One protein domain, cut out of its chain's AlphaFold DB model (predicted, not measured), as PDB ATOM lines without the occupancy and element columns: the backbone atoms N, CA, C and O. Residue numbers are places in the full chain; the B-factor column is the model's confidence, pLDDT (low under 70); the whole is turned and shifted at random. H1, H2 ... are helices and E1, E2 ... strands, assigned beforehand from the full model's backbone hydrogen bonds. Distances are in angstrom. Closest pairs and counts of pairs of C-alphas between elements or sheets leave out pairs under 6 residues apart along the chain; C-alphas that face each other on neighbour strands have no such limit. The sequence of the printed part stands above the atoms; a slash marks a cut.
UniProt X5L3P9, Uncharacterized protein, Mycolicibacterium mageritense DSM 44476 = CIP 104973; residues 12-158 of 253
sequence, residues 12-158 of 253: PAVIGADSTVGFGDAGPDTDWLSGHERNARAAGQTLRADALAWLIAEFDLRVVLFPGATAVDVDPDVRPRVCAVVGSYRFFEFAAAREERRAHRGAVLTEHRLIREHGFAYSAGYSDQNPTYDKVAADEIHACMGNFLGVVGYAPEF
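This is residues 12 to 158 of the 253 residues of an uncharacterized protein of Mycolicibacterium mageritense DSM 44476 = CIP 104973 (UniProt X5L3P9). Helix H3 is the spine of a loose up-and-down bundle with H2 and H5, each running against the one before; H1 packs on H2, and H4 folds back at H3's far end. The 147 printed residues, mostly helix, hold H1, H2, strand E1, H3, H4, H5 in that order. It is loose, radius of gyration of the C-alphas 18.3 A, spanning 62 by 34 by 24 A.

H1, residues 31 to 42, and H2, residues 46 to 64, form a hairpin; the closest C-alphas, Glu 37 and Ala 49, are 4.8 A apart. E1, residues 81 to 83, pairs with no named strand. H3, residues 86 to 118, touches H2, closest C-alphas Val 63 and Ser 88, 4.8 A. H4, residues 120 to 129, touches H3 at a steep tilt of 52 degrees, closest C-alphas Leu 114 and Ser 123, 5.5 A. H5, residues 133 to 152, touches H3 at a shallow tilt of 30 degrees, opposite ways, closest C-alphas Ala 103 and Asp 134, 4.3 A. Every O i to N i+4 pair is within hydrogen-bond range in H1 and H2; H3 has 28 of 29, H4 4 of 6, H5 15 of 16.

H1 begins at C-alpha 31 (50.150, -55.326, 65.391); H3 is 48.0 A long; H5 ends at C-alpha 152 (35.726, -47.636, 72.531).

The printed part has no cut; the link from H2 to E1 is long. Residues 12 to 32, 60, 63 to 88 and 146 to 158 are under pLDDT 70.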
ATOM      1  N   PRO A  12      40.145 -71.385  81.238       37.31
ATOM      2  CA  PRO A  12      40.946 -70.222  80.865       37.31
ATOM      3  C   PRO A  12      41.827 -70.568  79.658       37.31
ATOM      4  O   PRO A  12      42.491 -71.607  79.644       37.31
ATOM      5  N   ALA A  13      41.805 -69.719  78.630       41.19
ATOM      6  CA  ALA A  13      42.626 -69.908  77.443       41.19
ATOM      7  C   ALA A  13      44.111 -69.732  77.800       41.19
ATOM      8  O   ALA A  13      44.492 -68.766  78.458       41.19
ATOM      9  N   VAL A  14      44.961 -70.662  77.359       38.09
ATOM     10  CA  VAL A  14      46.417 -70.504  77.435       38.09
ATOM     11  C   VAL A  14      46.833 -69.625  76.260       38.09
ATOM     12  O   VAL A  14      46.906 -70.096  75.128       38.09
ATOM     13  N   ILE A  15      47.041 -68.336  76.521       40.22
ATOM     14  CA  ILE A  15      47.470 -67.361  75.516       40.22
ATOM     15  C   ILE A  15      48.991 -67.480  75.361       40.22
ATOM     16  O   ILE A  15      49.738 -67.335  76.329       40.22
ATOM     17  N   GLY A  16      49.445 -67.821  74.155       33.94
ATOM     18  CA  GLY A  16      50.865 -67.931  73.824       33.94
ATOM     19  C   GLY A  16      51.453 -66.580  73.414       33.94
ATOM     20  O   GLY A  16      50.724 -65.664  73.057       33.94
ATOM     21  N   ALA A  17      52.784 -66.472  73.401       33.09
ATOM     22  CA  ALA A  17      53.491 -65.253  72.986       33.09
ATOM     23  C   ALA A  17      53.212 -64.821  71.525       33.09
ATOM     24  O   ALA A  17      53.487 -63.682  71.168       33.09
ATOM     25  N   ASP A  18      52.643 -65.713  70.705       34.78
ATOM     26  CA  ASP A  18      52.276 -65.471  69.302       34.78
ATOM     27  C   ASP A  18      50.757 -65.264  69.095       34.78
ATOM     28  O   ASP A  18      50.264 -65.294  67.963       34.78
ATOM     29  N   SER A  19      49.978 -65.120  70.172       35.28
ATOM     30  CA  SER A  19      48.521 -64.960  70.101       35.28
ATOM     31  C   SER A  19      48.122 -63.539  69.699       35.28
ATOM     32  O   SER A  19      48.584 -62.564  70.280       35.28
ATOM     33  N   THR A  20      47.225 -63.422  68.717       37.06
ATOM     34  CA  THR A  20      46.712 -62.136  68.218       37.06
ATOM     35  C   THR A  20      45.383 -61.815  68.905       37.06
ATOM     36  O   THR A  20      44.454 -62.628  68.880       37.06
ATOM     37  N   VAL A  21      45.278 -60.643  69.535       41.53
ATOM     38  CA  VAL A  21      44.048 -60.200  70.213       41.53
ATOM     39  C   VAL A  21      43.305 -59.233  69.304       41.53
ATOM     40  O   VAL A  21      43.800 -58.158  68.983       41.53
ATOM     41  N   GLY A  22      42.125 -59.661  68.854       36.53
ATOM     42  CA  GLY A  22      41.248 -58.888  67.982       36.53
ATOM     43  C   GLY A  22      40.004 -58.423  68.731       36.53
ATOM     44  O   GLY A  22      39.588 -59.024  69.719       36.53
ATOM     45  N   PHE A  23      39.387 -57.352  68.245       41.62
ATOM     46  CA  PHE A  23      38.149 -56.818  68.811       41.62
ATOM     47  C   PHE A  23      36.975 -57.233  67.914       41.62
ATOM     48  O   PHE A  23      36.842 -56.718  66.804       41.62
ATOM     49  N   GLY A  24      36.130 -58.169  68.351       37.97
ATOM     50  CA  GLY A  24      35.058 -58.711  67.503       37.97
ATOM     51  C   GLY A  24      35.580 -59.279  66.171       37.97
ATOM     52  O   GLY A  24      36.743 -59.674  66.055       37.97
ATOM     53  N   ASP A  25      34.740 -59.291  65.135       34.50
ATOM     54  CA  ASP A  25      35.111 -59.873  63.836       34.50
ATOM     55  C   ASP A  25      36.105 -59.001  63.030       34.50
ATOM     56  O   ASP A  25      36.746 -59.504  62.098       34.50
ATOM     57  N   ALA A  26      36.277 -57.716  63.390       36.25
ATOM     58  CA  ALA A  26      36.964 -56.722  62.550       36.25
ATOM     59  C   ALA A  26      37.598 -55.499  63.268       36.25
ATOM     60  O   ALA A  26      37.766 -54.459  62.633       36.25
ATOM     61  N   GLY A  27      37.936 -55.554  64.558       38.19
ATOM     62  CA  GLY A  27      38.539 -54.419  65.275       38.19
ATOM     63  C   GLY A  27      40.041 -54.576  65.592       38.19
ATOM     64  O   GLY A  27      40.623 -55.630  65.333       38.19
ATOM     65  N   PRO A  28      40.689 -53.496  66.067       42.97
ATOM     66  CA  PRO A  28      42.065 -53.127  65.730       42.97
ATOM     67  C   PRO A  28      43.128 -54.100  66.230       42.97
ATOM     68  O   PRO A  28      43.200 -54.431  67.406       42.97
ATOM     69  N   ASP A  29      44.007 -54.476  65.314       52.59
ATOM     70  CA  ASP A  29      45.138 -55.357  65.558       52.59
ATOM     71  C   ASP A  29      46.256 -54.585  66.277       52.59
ATOM     72  O   ASP A  29      46.818 -53.658  65.693       52.59
ATOM     73  N   THR A  30      46.604 -54.908  67.528       54.66
ATOM     74  CA  THR A  30      47.750 -54.265  68.211       54.66
ATOM     75  C   THR A  30      49.079 -54.485  67.477       54.66
ATOM     76  O   THR A  30      50.063 -53.809  67.791       54.66
ATOM     77  N   ASP A  31      49.104 -55.299  66.415       61.41
ATOM     78  CA  ASP A  31      50.150 -55.326  65.391       61.41
ATOM     79  C   ASP A  31      50.563 -53.930  64.904       61.41
ATOM     80  O   ASP A  31      51.741 -53.716  64.591       61.41
ATOM     81  N   TRP A  32      49.649 -52.950  64.874       69.62
ATOM     82  CA  TRP A  32      50.031 -51.578  64.536       69.62
ATOM     83  C   TRP A  32      50.983 -50.978  65.585       69.62
ATOM     84  O   TRP A  32      51.989 -50.390  65.183       69.62
ATOM     85  N   LEU A  33      50.753 -51.161  66.894       74.19
ATOM     86  CA  LEU A  33      51.661 -50.688  67.957       74.19
ATOM     87  C   LEU A  33      53.026 -51.368  67.836       74.19
ATOM     88  O   LEU A  33      54.056 -50.695  67.809       74.19
ATOM     89  N   SER A  34      53.026 -52.691  67.665       75.06
ATOM     90  CA  SER A  34      54.238 -53.501  67.491       75.06
ATOM     91  C   SER A  34      55.009 -53.147  66.212       75.06
ATOM     92  O   SER A  34      56.235 -53.244  66.148       75.06
ATOM     93  N   GLY A  35      54.316 -52.722  65.153       76.94
ATOM     94  CA  GLY A  35      54.930 -52.180  63.940       76.94
ATOM     95  C   GLY A  35      55.601 -50.825  64.177       76.94
ATOM     96  O   GLY A  35      56.737 -50.619  63.744       76.94
ATOM     97  N   HIS A  36      54.929 -49.916  64.888       83.00
ATOM     98  CA  HIS A  36      55.471 -48.592  65.210       83.00
ATOM     99  C   HIS A  36      56.671 -48.680  66.158       83.00
ATOM    100  O   HIS A  36      57.670 -47.998  65.926       83.00
ATOM    101  N   GLU A  37      56.617 -49.558  67.162       87.44
ATOM    102  CA  GLU A  37      57.722 -49.803  68.095       87.44
ATOM    103  C   GLU A  37      58.974 -50.281  67.349       87.44
ATOM    104  O   GLU A  37      60.032 -49.651  67.448       87.44
ATOM    105  N   ARG A  38      58.845 -51.323  66.514       84.44
ATOM    106  CA  ARG A  38      59.973 -51.872  65.747       84.44
ATOM    107  C   ARG A  38      60.578 -50.842  64.801       84.44
ATOM    108  O   ARG A  38      61.802 -50.753  64.697       84.44
ATOM    109  N   ASN A  39      59.737 -50.052  64.136       83.75
ATOM    110  CA  ASN A  39      60.189 -48.984  63.244       83.75
ATOM    111  C   ASN A  39      60.937 -47.884  64.010       83.75
ATOM    112  O   ASN A  39      61.999 -47.450  63.563       83.75
ATOM    113  N   ALA A  40      60.434 -47.468  65.178       88.06
ATOM    114  CA  ALA A  40      61.109 -46.498  66.039       88.06
ATOM    115  C   ALA A  40      62.474 -47.025  66.511       88.06
ATOM    116  O   ALA A  40      63.482 -46.321  66.410       88.06
ATOM    117  N   ARG A  41      62.536 -48.293  66.937       89.12
ATOM    118  CA  ARG A  41      63.780 -48.948  67.365       89.12
ATOM    119  C   ARG A  41      64.794 -49.045  66.223       89.12
ATOM    120  O   ARG A  41      65.956 -48.695  66.413       89.12
ATOM    121  N   ALA A  42      64.361 -49.448  65.028       90.00
ATOM    122  CA  ALA A  42      65.214 -49.513  63.838       90.00
ATOM    123  C   ALA A  42      65.742 -48.132  63.407       90.00
ATOM    124  O   ALA A  42      66.867 -48.025  62.923       90.00
ATOM    125  N   ALA A  43      64.958 -47.073  63.623       92.81
ATOM    126  CA  ALA A  43      65.352 -45.689  63.370       92.81
ATOM    127  C   ALA A  43      66.222 -45.068  64.485       92.81
ATOM    128  O   ALA A  43      66.571 -43.892  64.393       92.81
ATOM    129  N   GLY A  44      66.559 -45.815  65.546       91.62
ATOM    130  CA  GLY A  44      67.334 -45.311  66.686       91.62
ATOM    131  C   GLY A  44      66.560 -44.357  67.610       91.62
ATOM    132  O   GLY A  44      67.165 -43.647  68.411       91.62
ATOM    133  N   GLN A  45      65.228 -44.326  67.516       92.38
ATOM    134  CA  GLN A  45      64.347 -43.493  68.339       92.38
ATOM    135  C   GLN A  45      64.024 -44.196  69.668       92.38
ATOM    136  O   GLN A  45      62.876 -44.550  69.931       92.38
ATOM    137  N   THR A  46      65.039 -44.418  70.510       92.06
ATOM    138  CA  THR A  46      64.930 -45.268  71.714       92.06
ATOM    139  C   THR A  46      63.805 -44.845  72.660       92.06
ATOM    140  O   THR A  46      62.979 -45.675  73.011       92.06
ATOM    141  N   LEU A  47      63.696 -43.555  72.998       92.25
ATOM    142  CA  LEU A  47      62.656 -43.065  73.919       92.25
ATOM    143  C   LEU A  47      61.236 -43.336  73.409       92.25
ATOM    144  O   LEU A  47      60.339 -43.647  74.187       92.25
ATOM    145  N   ARG A  48      61.042 -43.227  72.092       91.19
ATOM    146  CA  ARG A  48      59.760 -43.504  71.444       91.19
ATOM    147  C   ARG A  48      59.447 -44.995  71.473       91.19
ATOM    148  O   ARG A  48      58.332 -45.377  71.807       91.19
ATOM    149  N   ALA A  49      60.434 -45.824  71.135       86.19
ATOM    150  CA  ALA A  49      60.294 -47.274  71.199       86.19
ATOM    151  C   ALA A  49      59.960 -47.736  72.627       86.19
ATOM    152  O   ALA A  49      59.072 -48.562  72.799       86.19
ATOM    153  N   ASP A  50      60.596 -47.156  73.646       89.44
ATOM    154  CA  ASP A  50      60.336 -47.491  75.049       89.44
ATOM    155  C   ASP A  50      58.917 -47.086  75.488       89.44
ATOM    156  O   ASP A  50      58.240 -47.870  76.152       89.44
ATOM    157  N   ALA A  51      58.425 -45.913  75.069       89.00
ATOM    158  CA  ALA A  51      57.049 -45.486  75.348       89.00
ATOM    159  C   ALA A  51      56.003 -46.411  74.692       89.00
ATOM    160  O   ALA A  51      55.008 -46.781  75.316       89.00
ATOM    161  N   LEU A  52      56.246 -46.827  73.445       86.88
ATOM    162  CA  LEU A  52      55.383 -47.775  72.735       86.88
ATOM    163  C   LEU A  52      55.445 -49.176  73.357       86.88
ATOM    164  O   LEU A  52      54.413 -49.825  73.507       86.88
ATOM    165  N   ALA A  53      56.630 -49.628  73.772       83.31
ATOM    166  CA  ALA A  53      56.803 -50.902  74.463       83.31
ATOM    167  C   ALA A  53      56.071 -50.925  75.814       83.31
ATOM    168  O   ALA A  53      55.455 -51.934  76.154       83.31
ATOM    169  N   TRP A  54      56.089 -49.814  76.559       88.44
ATOM    170  CA  TRP A  54      55.305 -49.670  77.786       88.44
ATOM    171  C   TRP A  54      53.801 -49.814  77.511       88.44
ATOM    172  O   TRP A  54      53.139 -50.607  78.174       88.44
ATOM    173  N   LEU A  55      53.272 -49.137  76.483       84.88
ATOM    174  CA  LEU A  55      51.858 -49.258  76.093       84.88
ATOM    175  C   LEU A  55      51.459 -50.690  75.728       84.88
ATOM    176  O   LEU A  55      50.385 -51.139  76.121       84.88
ATOM    177  N   ILE A  56      52.312 -51.398  74.984       79.19
ATOM    178  CA  ILE A  56      52.083 -52.801  74.616       79.19
ATOM    179  C   ILE A  56      52.027 -53.671  75.877       79.19
ATOM    180  O   ILE A  56      51.069 -54.415  76.060       79.19
ATOM    181  N   ALA A  57      52.992 -53.524  76.788       77.50
ATOM    182  CA  ALA A  57      53.023 -54.298  78.029       77.50
ATOM    183  C   ALA A  57      51.790 -54.045  78.914       77.50
ATOM    184  O   ALA A  57      51.246 -54.968  79.522       77.50
ATOM    185  N   GLU A  58      51.324 -52.799  78.975       83.19
ATOM    186  CA  GLU A  58      50.133 -52.419  79.734       83.19
ATOM    187  C   GLU A  58      48.851 -52.987  79.125       83.19
ATOM    188  O   GLU A  58      47.958 -53.410  79.864       83.19
ATOM    189  N   PHE A  59      48.775 -53.018  77.793       76.69
ATOM    190  CA  PHE A  59      47.695 -53.669  77.063       76.69
ATOM    191  C   PHE A  59      47.680 -55.173  77.347       76.69
ATOM    192  O   PHE A  59      46.645 -55.714  77.736       76.69
ATOM    193  N   ASP A  60      48.831 -55.838  77.241       69.69
ATOM    194  CA  ASP A  60      48.956 -57.272  77.507       69.69
ATOM    195  C   ASP A  60      48.512 -57.617  78.931       69.69
ATOM    196  O   ASP A  60      47.700 -58.517  79.142       69.69
ATOM    197  N   LEU A  61      48.976 -56.849  79.918       71.31
ATOM    198  CA  LEU A  61      48.626 -57.059  81.319       71.31
ATOM    199  C   LEU A  61      47.121 -56.898  81.583       71.31
ATOM    200  O   LEU A  61      46.543 -57.682  82.337       71.31
ATOM    201  N   ARG A  62      46.488 -55.879  80.994       71.69
ATOM    202  CA  ARG A  62      45.134 -55.445  81.388       71.69
ATOM    203  C   ARG A  62      44.023 -55.938  80.482       71.69
ATOM    204  O   ARG A  62      42.886 -55.965  80.929       71.69
ATOM    205  N   VAL A  63      44.346 -56.327  79.254       65.38
ATOM    206  CA  VAL A  63      43.385 -56.773  78.237       65.38
ATOM    207  C   VAL A  63      43.573 -58.253  77.933       65.38
ATOM    208  O   VAL A  63      42.614 -59.020  77.957       65.38
ATOM    209  N   VAL A  64      44.815 -58.671  77.679       55.00
ATOM    210  CA  VAL A  64      45.124 -60.030  77.216       55.00
ATOM    211  C   VAL A  64      45.146 -61.021  78.378       55.00
ATOM    212  O   VAL A  64      44.523 -62.076  78.308       55.00
ATOM    213  N   LEU A  65      45.817 -60.672  79.474       48.31
ATOM    214  CA  LEU A  65      45.997 -61.540  80.644       48.31
ATOM    215  C   LEU A  65      44.880 -61.401  81.692       48.31
ATOM    216  O   LEU A  65      44.960 -62.013  82.760       48.31
ATOM    217  N   PHE A  66      43.836 -60.617  81.405       52.19
ATOM    218  CA  PHE A  66      42.758 -60.371  82.358       52.19
ATOM    219  C   PHE A  66      41.894 -61.632  82.577       52.19
ATOM    220  O   PHE A  66      41.493 -62.284  81.601       52.19
ATOM    221  N   PRO A  67      41.551 -61.987  83.832       43.25
ATOM    222  CA  PRO A  67      40.666 -63.113  84.120       43.25
ATOM    223  C   PRO A  67      39.285 -62.890  83.485       43.25
ATOM    224  O   PRO A  67      38.508 -62.065  83.947       43.25
ATOM    225  N   GLY A  68      38.971 -63.612  82.405       44.34
ATOM    226  CA  GLY A  68      37.697 -63.470  81.684       44.34
ATOM    227  C   GLY A  68      37.822 -63.367  80.164       44.34
ATOM    228  O   GLY A  68      36.808 -63.487  79.478       44.34
ATOM    229  N   ALA A  69      39.035 -63.211  79.620       45.31
ATOM    230  CA  ALA A  69      39.266 -63.342  78.183       45.31
ATOM    231  C   ALA A  69      38.823 -64.740  77.710       45.31
ATOM    232  O   ALA A  69      39.331 -65.767  78.171       45.31
ATOM    233  N   THR A  70      37.835 -64.786  76.816       45.28
ATOM    234  CA  THR A  70      37.346 -66.041  76.240       45.28
ATOM    235  C   THR A  70      37.933 -66.187  74.845       45.28
ATOM    236  O   THR A  70      37.871 -65.268  74.024       45.28
ATOM    237  N   ALA A  71      38.558 -67.336  74.578       43.91
ATOM    238  CA  ALA A  71      38.890 -67.703  73.211       43.91
ATOM    239  C   ALA A  71      37.574 -67.774  72.433       43.91
ATOM    240  O   ALA A  71      36.656 -68.490  72.841       43.91
ATOM    241  N   VAL A  72      37.462 -67.000  71.359       41.66
ATOM    242  CA  VAL A  72      36.347 -67.165  70.431       41.66
ATOM    243  C   VAL A  72      36.774 -68.266  69.475       41.66
ATOM    244  O   VAL A  72      37.892 -68.222  68.964       41.66
ATOM    245  N   ASP A  73      35.926 -69.272  69.269       38.09
ATOM    246  CA  ASP A  73      36.148 -70.278  68.229       38.09
ATOM    247  C   ASP A  73      36.168 -69.556  66.874       38.09
ATOM    248  O   ASP A  73      35.123 -69.257  66.293       38.09
ATOM    249  N   VAL A  74      37.363 -69.232  66.387       40.12
ATOM    250  CA  VAL A  74      37.583 -68.815  65.004       40.12
ATOM    251  C   VAL A  74      38.013 -70.047  64.224       40.12
ATOM    252  O   VAL A  74      38.737 -70.892  64.746       40.12
ATOM    253  N   ASP A  75      37.510 -70.134  62.994       40.31
ATOM    254  CA  ASP A  75      37.910 -71.069  61.943       40.31
ATOM    255  C   ASP A  75      39.360 -71.585  62.125       40.31
ATOM    256  O   ASP A  75      40.270 -70.758  62.215       40.31
ATOM    257  N   PRO A  76      39.606 -72.911  62.191       40.84
ATOM    258  CA  PRO A  76      40.940 -73.484  62.407       40.84
ATOM    259  C   PRO A  76      41.990 -73.091  61.353       40.84
ATOM    260  O   PRO A  76      43.182 -73.282  61.601       40.84
ATOM    261  N   ASP A  77      41.576 -72.527  60.213       41.81
ATOM    262  CA  ASP A  77      42.469 -71.987  59.180       41.81
ATOM    263  C   ASP A  77      42.857 -70.504  59.406       41.81
ATOM    264  O   ASP A  77      43.685 -69.947  58.677       41.81
ATOM    265  N   VAL A  78      42.308 -69.851  60.439       44.66
ATOM    266  CA  VAL A  78      42.616 -68.479  60.871       44.66
ATOM    267  C   VAL A  78      43.300 -68.530  62.241       44.66
ATOM    268  O   VAL A  78      42.937 -69.324  63.104       44.66
ATOM    269  N   ARG A  79      44.324 -67.690  62.469       38.12
ATOM    270  CA  ARG A  79      45.020 -67.623  63.769       38.12
ATOM    271  C   ARG A  79      44.002 -67.476  64.918       38.12
ATOM    272  O   ARG A  79      43.074 -66.680  64.768       38.12
ATOM    273  N   PRO A  80      44.178 -68.177  66.055       39.44
ATOM    274  CA  PRO A  80      43.237 -68.106  67.168       39.44
ATOM    275  C   PRO A  80      43.100 -66.659  67.653       39.44
ATOM    276  O   PRO A  80      44.091 -66.055  68.068       39.44
ATOM    277  N   ARG A  81      41.880 -66.106  67.577       42.19
ATOM    278  CA  ARG A  81      41.560 -64.754  68.055       42.19
ATOM    279  C   ARG A  81      40.953 -64.829  69.453       42.19
ATOM    280  O   ARG A  81      40.030 -65.601  69.707       42.19
ATOM    281  N   VAL A  82      41.449 -63.993  70.355       44.44
ATOM    282  CA  VAL A  82      40.889 -63.821  71.702       44.44
ATOM    283  C   VAL A  82      40.040 -62.552  71.708       44.44
ATOM    284  O   VAL A  82      40.534 -61.513  71.278       44.44
ATOM    285  N   CYS A  83      38.792 -62.622  72.187       43.47
ATOM    286  CA  CYS A  83      37.994 -61.425  72.469       43.47
ATOM    287  C   CYS A  83      38.107 -61.099  73.958       43.47
ATOM    288  O   CYS A  83      37.741 -61.900  74.822       43.47
ATOM    289  N   ALA A  84      38.637 -59.917  74.258       45.12
ATOM    290  CA  ALA A  84      38.714 -59.418  75.620       45.12
ATOM    291  C   ALA A  84      37.360 -58.831  76.055       45.12
ATOM    292  O   ALA A  84      36.659 -58.204  75.261       45.12
ATOM    293  N   VAL A  85      36.985 -59.041  77.320       48.03
ATOM    294  CA  VAL A  85      35.757 -58.479  77.908       48.03
ATOM    295  C   VAL A  85      35.886 -56.960  77.951       48.03
ATOM    296  O   VAL A  85      36.925 -56.452  78.361       48.03
ATOM    297  N   VAL A  86      34.839 -56.222  77.585       48.31
ATOM    298  CA  VAL A  86      34.822 -54.749  77.538       48.31
ATOM    299  C   VAL A  86      35.452 -54.059  78.762       48.31
ATOM    300  O   VAL A  86      36.177 -53.079  78.599       48.31
ATOM    301  N   GLY A  87      35.238 -54.585  79.976       48.94
ATOM    302  CA  GLY A  87      35.809 -54.030  81.212       48.94
ATOM    303  C   GLY A  87      37.345 -54.014  81.249       48.94
ATOM    304  O   GLY A  87      37.940 -53.085  81.793       48.94
ATOM    305  N   SER A  88      38.000 -54.966  80.581       56.53
ATOM    306  CA  SER A  88      39.466 -55.068  80.503       56.53
ATOM    307  C   SER A  88      40.105 -53.895  79.735       56.53
ATOM    308  O   SER A  88      41.175 -53.398  80.096       56.53
ATOM    309  N   TYR A  89      39.386 -53.334  78.754       70.38
ATOM    310  CA  TYR A  89      39.807 -52.127  78.042       70.38
ATOM    311  C   TYR A  89      39.737 -50.872  78.898       70.38
ATOM    312  O   TYR A  89      40.534 -49.959  78.693       70.38
ATOM    313  N   ARG A  90      38.816 -50.814  79.865       75.56
ATOM    314  CA  ARG A  90      38.689 -49.649  80.748       75.56
ATOM    315  C   ARG A  90      39.898 -49.533  81.658       75.56
ATOM    316  O   ARG A  90      40.408 -48.436  81.843       75.56
ATOM    317  N   PHE A  91      40.424 -50.653  82.148       79.56
ATOM    318  CA  PHE A  91      41.644 -50.629  82.949       79.56
ATOM    319  C   PHE A  91      42.879 -50.264  82.129       79.56
ATOM    320  O   PHE A  91      43.691 -49.475  82.608       79.56
ATOM    321  N   PHE A  92      43.006 -50.754  80.891       82.44
ATOM    322  CA  PHE A  92      44.060 -50.283  79.986       82.44
ATOM    323  C   PHE A  92      43.934 -48.784  79.683       82.44
ATOM    324  O   PHE A  92      44.911 -48.050  79.807       82.44
ATOM    325  N   GLU A  93      42.730 -48.311  79.351       84.44
ATOM    326  CA  GLU A  93      42.452 -46.890  79.133       84.44
ATOM    327  C   GLU A  93      42.863 -46.064  80.352       84.44
ATOM    328  O   GLU A  93      43.579 -45.082  80.199       84.44
ATOM    329  N   PHE A  94      42.458 -46.464  81.559       89.06
ATOM    330  CA  PHE A  94      42.798 -45.751  82.790       89.06
ATOM    331  C   PHE A  94      44.298 -45.756  83.058       89.06
ATOM    332  O   PHE A  94      44.841 -44.717  83.431       89.06
ATOM    333  N   ALA A  95      44.986 -46.870  82.814       90.38
ATOM    334  CA  ALA A  95      46.429 -46.948  82.982       90.38
ATOM    335  C   ALA A  95      47.178 -46.049  81.985       90.38
ATOM    336  O   ALA A  95      48.018 -45.246  82.398       90.38
ATOM    337  N   ALA A  96      46.807 -46.088  80.702       90.06
ATOM    338  CA  ALA A  96      47.360 -45.203  79.679       90.06
ATOM    339  C   ALA A  96      47.083 -43.728  80.006       90.06
ATOM    340  O   ALA A  96      47.981 -42.892  79.963       90.06
ATOM    341  N   ALA A  97      45.857 -43.411  80.417       91.50
ATOM    342  CA  ALA A  97      45.437 -42.057  80.751       91.50
ATOM    343  C   ALA A  97      46.115 -41.520  82.023       91.50
ATOM    344  O   ALA A  97      46.382 -40.321  82.149       91.50
ATOM    345  N   ARG A  98      46.392 -42.394  82.990       94.12
ATOM    346  CA  ARG A  98      47.177 -42.080  84.183       94.12
ATOM    347  C   ARG A  98      48.634 -41.797  83.813       94.12
ATOM    348  O   ARG A  98      49.181 -40.787  84.257       94.12
ATOM    349  N   GLU A  99      49.242 -42.645  82.990       94.06
ATOM    350  CA  GLU A  99      50.644 -42.495  82.587       94.06
ATOM    351  C   GLU A  99      50.870 -41.276  81.691       94.06
ATOM    352  O   GLU A  99      51.808 -40.521  81.936       94.06
ATOM    353  N   GLU A 100      49.977 -41.008  80.733       92.94
ATOM    354  CA  GLU A 100      49.992 -39.790  79.911       92.94
ATOM    355  C   GLU A 100      50.092 -38.542  80.798       92.94
ATOM    356  O   GLU A 100      50.967 -37.692  80.629       92.94
ATOM    357  N   ARG A 101      49.232 -38.461  81.818       93.31
ATOM    358  CA  ARG A 101      49.194 -37.336  82.758       93.31
ATOM    359  C   ARG A 101      50.429 -37.272  83.645       93.31
ATOM    360  O   ARG A 101      50.893 -36.171  83.947       93.31
ATOM    361  N   ARG A 102      50.968 -38.420  84.067       94.94
ATOM    362  CA  ARG A 102      52.206 -38.494  84.860       94.94
ATOM    363  C   ARG A 102      53.381 -37.961  84.046       94.94
ATOM    364  O   ARG A 102      54.099 -37.082  84.525       94.94
ATOM    365  N   ALA A 103      53.540 -38.468  82.827       92.56
ATOM    366  CA  ALA A 103      54.590 -38.095  81.894       92.56
ATOM    367  C   ALA A 103      54.489 -36.605  81.537       92.56
ATOM    368  O   ALA A 103      55.451 -35.854  81.700       92.56
ATOM    369  N   HIS A 104      53.290 -36.126  81.202       90.94
ATOM    370  CA  HIS A 104      53.089 -34.724  80.857       90.94
ATOM    371  C   HIS A 104      53.346 -33.784  82.047       90.94
ATOM    372  O   HIS A 104      54.022 -32.764  81.903       90.94
ATOM    373  N   ARG A 105      52.911 -34.153  83.263       92.50
ATOM    374  CA  ARG A 105      53.264 -33.419  84.494       92.50
ATOM    375  C   ARG A 105      54.781 -33.373  84.699       92.50
ATOM    376  O   ARG A 105      55.306 -32.315  85.041       92.50
ATOM    377  N   GLY A 106      55.489 -34.481  84.481       91.12
ATOM    378  CA  GLY A 106      56.953 -34.543  84.555       91.12
ATOM    379  C   GLY A 106      57.644 -33.616  83.549       91.12
ATOM    380  O   GLY A 106      58.564 -32.875  83.915       91.12
ATOM    381  N   ALA A 107      57.146 -33.580  82.309       88.50
ATOM    382  CA  ALA A 107      57.631 -32.687  81.261       88.50
ATOM    383  C   ALA A 107      57.442 -31.205  81.636       88.50
ATOM    384  O   ALA A 107      58.415 -30.449  81.632       88.50
ATOM    385  N   VAL A 108      56.240 -30.811  82.077       88.94
ATOM    386  CA  VAL A 108      55.933 -29.433  82.512       88.94
ATOM    387  C   VAL A 108      56.798 -29.005  83.700       88.94
ATOM    388  O   VAL A 108      57.342 -27.901  83.724       88.94
ATOM    389  N   LEU A 109      56.966 -29.873  84.704       89.75
ATOM    390  CA  LEU A 109      57.805 -29.563  85.868       89.75
ATOM    391  C   LEU A 109      59.282 -29.402  85.484       89.75
ATOM    392  O   LEU A 109      59.972 -28.540  86.038       89.75
ATOM    393  N   THR A 110      59.758 -30.197  84.523       89.25
ATOM    394  CA  THR A 110      61.110 -30.075  83.966       89.25
ATOM    395  C   THR A 110      61.280 -28.748  83.236       89.25
ATOM    396  O   THR A 110      62.247 -28.033  83.499       89.25
ATOM    397  N   GLU A 111      60.322 -28.380  82.389       89.06
ATOM    398  CA  GLU A 111      60.330 -27.115  81.654       89.06
ATOM    399  C   GLU A 111      60.310 -25.911  82.607       89.06
ATOM    400  O   GLU A 111      61.163 -25.029  82.526       89.06
ATOM    401  N   HIS A 112      59.419 -25.906  83.604       90.31
ATOM    402  CA  HIS A 112      59.371 -24.856  84.625       90.31
ATOM    403  C   HIS A 112      60.677 -24.729  85.415       90.31
ATOM    404  O   HIS A 112      61.053 -23.628  85.829       90.31
ATOM    405  N   ARG A 113      61.380 -25.837  85.666       90.75
ATOM    406  CA  ARG A 113      62.711 -25.790  86.280       90.75
ATOM    407  C   ARG A 113      63.720 -25.121  85.341       90.75
ATOM    408  O   ARG A 113      64.362 -24.166  85.768       90.75
ATOM    409  N   LEU A 114      63.794 -25.543  84.077       90.75
ATOM    410  CA  LEU A 114      64.716 -24.974  83.084       90.75
ATOM    411  C   LEU A 114      64.472 -23.477  82.851       90.75
ATOM    412  O   LEU A 114      65.423 -22.701  82.795       90.75
ATOM    413  N   ILE A 115      63.210 -23.050  82.785       92.44
ATOM    414  CA  ILE A 115      62.851 -21.630  82.658       92.44
ATOM    415  C   ILE A 115      63.341 -20.835  83.871       92.44
ATOM    416  O   ILE A 115      63.890 -19.747  83.700       92.44
ATOM    417  N   ARG A 116      63.169 -21.360  85.092       93.94
ATOM    418  CA  ARG A 116      63.633 -20.685  86.316       93.94
ATOM    419  C   ARG A 116      65.156 -20.591  86.397       93.94
ATOM    420  O   ARG A 116      65.660 -19.592  86.898       93.94
ATOM    421  N   GLU A 117      65.869 -21.610  85.929       94.75
ATOM    422  CA  GLU A 117      67.333 -21.692  86.024       94.75
ATOM    423  C   GLU A 117      68.050 -20.955  84.881       94.75
ATOM    424  O   GLU A 117      69.116 -20.373  85.095       94.75
ATOM    425  N   HIS A 118      67.477 -20.952  83.674       93.81
ATOM    426  CA  HIS A 118      68.174 -20.540  82.447       93.81
ATOM    427  C   HIS A 118      67.362 -19.617  81.523       93.81
ATOM    428  O   HIS A 118      67.896 -19.102  80.538       93.81
ATOM    429  N   GLY A 119      66.087 -19.371  81.829       92.25
ATOM    430  CA  GLY A 119      65.196 -18.534  81.029       92.25
ATOM    431  C   GLY A 119      64.510 -19.265  79.869       92.25
ATOM    432  O   GLY A 119      64.871 -20.373  79.471       92.25
ATOM    433  N   PHE A 120      63.486 -18.617  79.306       89.56
ATOM    434  CA  PHE A 120      62.593 -19.208  78.301       89.56
ATOM    435  C   PHE A 120      63.307 -19.620  77.003       89.56
ATOM    436  O   PHE A 120      63.105 -20.729  76.513       89.56
ATOM    437  N   ALA A 121      64.184 -18.760  76.470       88.06
ATOM    438  CA  ALA A 121      64.900 -19.028  75.220       88.06
ATOM    439  C   ALA A 121      65.796 -20.275  75.305       88.06
ATOM    440  O   ALA A 121      65.909 -21.025  74.339       88.06
ATOM    441  N   TYR A 122      66.397 -20.515  76.476       88.50
ATOM    442  CA  TYR A 122      67.177 -21.723  76.726       88.50
ATOM    443  C   TYR A 122      66.281 -22.962  76.781       88.50
ATOM    444  O   TYR A 122      66.561 -23.947  76.105       88.50
ATOM    445  N   SER A 123      65.184 -22.899  77.545       86.12
ATOM    446  CA  SER A 123      64.249 -24.021  77.708       86.12
ATOM    447  C   SER A 123      63.698 -24.526  76.371       86.12
ATOM    448  O   SER A 123      63.674 -25.737  76.129       86.12
ATOM    449  N   ALA A 124      63.323 -23.601  75.479       80.31
ATOM    450  CA  ALA A 124      62.817 -23.929  74.148       80.31
ATOM    451  C   ALA A 124      63.861 -24.685  73.305       80.31
ATOM    452  O   ALA A 124      63.569 -25.753  72.778       80.31
ATOM    453  N   GLY A 125      65.103 -24.189  73.235       78.19
ATOM    454  CA  GLY A 125      66.168 -24.843  72.463       78.19
ATOM    455  C   GLY A 125      66.663 -26.160  73.076       78.19
ATOM    456  O   GLY A 125      67.016 -27.087  72.350       78.19
ATOM    457  N   TYR A 126      66.668 -26.262  74.408       81.12
ATOM    458  CA  TYR A 126      67.128 -27.455  75.120       81.12
ATOM    459  C   TYR A 126      66.189 -28.647  74.913       81.12
ATOM    460  O   TYR A 126      66.656 -29.760  74.677       81.12
ATOM    461  N   SER A 127      64.876 -28.406  74.971       75.69
ATOM    462  CA  SER A 127      63.850 -29.456  74.931       75.69
ATOM    463  C   SER A 127      63.756 -30.184  73.589       75.69
ATOM    464  O   SER A 127      63.306 -31.329  73.554       75.69
ATOM    465  N   ASP A 128      64.156 -29.537  72.494       73.94
ATOM    466  CA  ASP A 128      64.158 -30.145  71.156       73.94
ATOM    467  C   ASP A 128      65.460 -30.905  70.874       73.94
ATOM    468  O   ASP A 128      65.467 -31.895  70.147       73.94
ATOM    469  N   GLN A 129      66.566 -30.477  71.487       80.38
ATOM    470  CA  GLN A 129      67.874 -31.121  71.343       80.38
ATOM    471  C   GLN A 129      68.069 -32.290  72.316       80.38
ATOM    472  O   GLN A 129      68.857 -33.190  72.041       80.38
ATOM    473  N   ASN A 130      67.361 -32.275  73.448       82.88
ATOM    474  CA  ASN A 130      67.487 -33.256  74.524       82.88
ATOM    475  C   ASN A 130      66.093 -33.712  74.988       82.88
ATOM    476  O   ASN A 130      65.673 -33.364  76.098       82.88
ATOM    477  N   PRO A 131      65.345 -34.458  74.149       83.44
ATOM    478  CA  PRO A 131      64.035 -34.960  74.534       83.44
ATOM    479  C   PRO A 131      64.158 -35.855  75.772       83.44
ATOM    480  O   PRO A 131      65.049 -36.698  75.867       83.44
ATOM    481  N   THR A 132      63.258 -35.668  76.735       88.00
ATOM    482  CA  THR A 132      63.141 -36.549  77.900       88.00
ATOM    483  C   THR A 132      62.159 -37.676  77.604       88.00
ATOM    484  O   THR A 132      61.266 -37.522  76.769       88.00
ATOM    485  N   TYR A 133      62.288 -38.794  78.325       88.81
ATOM    486  CA  TYR A 133      61.295 -39.867  78.257       88.81
ATOM    487  C   TYR A 133      59.887 -39.334  78.533       88.81
ATOM    488  O   TYR A 133      58.991 -39.580  77.747       88.81
ATOM    489  N   ASP A 134      59.710 -38.532  79.586       88.94
ATOM    490  CA  ASP A 134      58.407 -37.977  79.966       88.94
ATOM    491  C   ASP A 134      57.749 -37.132  78.857       88.94
ATOM    492  O   ASP A 134      56.539 -37.223  78.664       88.94
ATOM    493  N   LYS A 135      58.520 -36.349  78.085       87.19
ATOM    494  CA  LYS A 135      57.979 -35.590  76.942       87.19
ATOM    495  C   LYS A 135      57.531 -36.534  75.822       87.19
ATOM    496  O   LYS A 135      56.403 -36.442  75.357       87.19
ATOM    497  N   VAL A 136      58.396 -37.472  75.435       88.88
ATOM    498  CA  VAL A 136      58.106 -38.426  74.351       88.88
ATOM    499  C   VAL A 136      56.953 -39.362  74.721       88.88
ATOM    500  O   VAL A 136      56.060 -39.586  73.913       88.88
ATOM    501  N   ALA A 137      56.938 -39.880  75.946       88.62
ATOM    502  CA  ALA A 137      55.888 -40.760  76.435       88.62
ATOM    503  C   ALA A 137      54.535 -40.045  76.490       88.62
ATOM    504  O   ALA A 137      53.543 -40.625  76.059       88.62
ATOM    505  N   ALA A 138      54.484 -38.787  76.945       88.69
ATOM    506  CA  ALA A 138      53.249 -38.005  76.919       88.69
ATOM    507  C   ALA A 138      52.681 -37.884  75.494       88.69
ATOM    508  O   ALA A 138      51.510 -38.192  75.281       88.69
ATOM    509  N   ASP A 139      53.519 -37.513  74.521       87.50
ATOM    510  CA  ASP A 139      53.100 -37.324  73.128       87.50
ATOM    511  C   ASP A 139      52.632 -38.639  72.475       87.50
ATOM    512  O   ASP A 139      51.560 -38.692  71.862       87.50
ATOM    513  N   GLU A 140      53.401 -39.721  72.629       89.44
ATOM    514  CA  GLU A 140      53.077 -41.015  72.013       89.44
ATOM    515  C   GLU A 140      51.848 -41.662  72.661       89.44
ATOM    516  O   GLU A 140      50.969 -42.160  71.951       89.44
ATOM    517  N   ILE A 141      51.734 -41.619  73.995       88.00
ATOM    518  CA  ILE A 141      50.560 -42.146  74.700       88.00
ATOM    519  C   ILE A 141      49.316 -41.343  74.324       88.00
ATOM    520  O   ILE A 141      48.290 -41.946  74.004       88.00
ATOM    521  N   HIS A 142      49.400 -40.011  74.272       85.94
ATOM    522  CA  HIS A 142      48.280 -39.167  73.855       85.94
ATOM    523  C   HIS A 142      47.794 -39.514  72.439       85.94
ATOM    524  O   HIS A 142      46.590 -39.692  72.210       85.94
ATOM    525  N   ALA A 143      48.726 -39.655  71.490       82.62
ATOM    526  CA  ALA A 143      48.413 -40.035  70.115       82.62
ATOM    527  C   ALA A 143      47.722 -41.408  70.047       82.62
ATOM    528  O   ALA A 143      46.704 -41.560  69.365       82.62
ATOM    529  N   CYS A 144      48.215 -42.390  70.807       78.62
ATOM    530  CA  CYS A 144      47.635 -43.732  70.849       78.62
ATOM    531  C   CYS A 144      46.250 -43.746  71.519       78.62
ATOM    532  O   CYS A 144      45.313 -44.349  70.992       78.62
ATOM    533  N   MET A 145      46.071 -43.015  72.626       76.38
ATOM    534  CA  MET A 145      44.780 -42.843  73.305       76.38
ATOM    535  C   MET A 145      43.716 -42.214  72.406       76.38
ATOM    536  O   MET A 145      42.539 -42.562  72.506       76.38
ATOM    537  N   GLY A 146      44.114 -41.304  71.510       66.50
ATOM    538  CA  GLY A 146      43.281 -40.799  70.417       66.50
ATOM    539  C   GLY A 146      42.566 -41.922  69.670       66.50
ATOM    540  O   GLY A 146      41.334 -41.930  69.614       66.50
ATOM    541  N   ASN A 147      43.353 -42.883  69.190       65.44
ATOM    542  CA  ASN A 147      42.889 -44.032  68.422       65.44
ATOM    543  C   ASN A 147      42.080 -45.014  69.285       65.44
ATOM    544  O   ASN A 147      41.016 -45.447  68.856       65.44
ATOM    545  N   PHE A 148      42.510 -45.308  70.520       67.50
ATOM    546  CA  PHE A 148      41.794 -46.244  71.403       67.50
ATOM    547  C   PHE A 148      40.415 -45.742  71.831       67.50
ATOM    548  O   PHE A 148      39.433 -46.476  71.762       67.50
ATOM    549  N   LEU A 149      40.305 -44.474  72.221       61.25
ATOM    550  CA  LEU A 149      39.020 -43.873  72.589       61.25
ATOM    551  C   LEU A 149      38.081 -43.759  71.380       61.25
ATOM    552  O   LEU A 149      36.866 -43.810  71.547       61.25
ATOM    553  N   GLY A 150      38.632 -43.626  70.170       58.53
ATOM    554  CA  GLY A 150      37.876 -43.747  68.923       58.53
ATOM    555  C   GLY A 150      37.413 -45.177  68.623       58.53
ATOM    556  O   GLY A 150      36.519 -45.361  67.819       58.53
ATOM    557  N   VAL A 151      37.968 -46.201  69.264       55.06
ATOM    558  CA  VAL A 151      37.505 -47.591  69.115       55.06
ATOM    559  C   VAL A 151      36.449 -47.900  70.175       55.06
ATOM    560  O   VAL A 151      35.387 -48.418  69.851       55.06
ATOM    561  N   VAL A 152      36.693 -47.496  71.428       56.41
ATOM    562  CA  VAL A 152      35.726 -47.636  72.531       56.41
ATOM    563  C   VAL A 152      34.468 -46.809  72.265       56.41
ATOM    564  O   VAL A 152      33.365 -47.292  72.470       56.41
ATOM    565  N   GLY A 153      34.600 -45.579  71.764       54.06
ATOM    566  CA  GLY A 153      33.458 -44.689  71.535       54.06
ATOM    567  C   GLY A 153      32.462 -45.159  70.467       54.06
ATOM    568  O   GLY A 153      31.329 -44.688  70.494       54.06
ATOM    569  N   TYR A 154      32.869 -46.068  69.572       52.31
ATOM    570  CA  TYR A 154      32.063 -46.585  68.456       52.31
ATOM    571  C   TYR A 154      31.792 -48.095  68.553       52.31
ATOM    572  O   TYR A 154      31.307 -48.691  67.590       52.31
ATOM    573  N   ALA A 155      32.121 -48.748  69.675       52.59
ATOM    574  CA  ALA A 155      31.800 -50.164  69.808       52.59
ATOM    575  C   ALA A 155      30.264 -50.331  69.899       52.59
ATOM    576  O   ALA A 155      29.646 -49.679  70.748       52.59
ATOM    577  N   PRO A 156      29.639 -51.205  69.080       49.00
ATOM    578  CA  PRO A 156      28.177 -51.366  69.016       49.00
ATOM    579  C   PRO A 156      27.522 -51.714  70.359       49.00
ATOM    580  O   PRO A 156      26.349 -51.439  70.596       49.00
ATOM    581  N   GLU A 157      28.300 -52.305  71.262       48.28
ATOM    582  CA  GLU A 157      27.912 -52.646  72.630       48.28
ATOM    583  C   GLU A 157      27.557 -51.406  73.479       48.28
ATOM    584  O   GLU A 157      26.917 -51.535  74.523       48.28
ATOM    585  N   PHE A 158      27.907 -50.199  73.017       51.19
ATOM    586  CA  PHE A 158      27.648 -48.925  73.695       51.19
ATOM    587  C   PHE A 158      26.559 -48.058  73.048       51.19
ATOM    588  O   PHE A 158      26.212 -47.022  73.619       51.19
TER     589      PHE A 158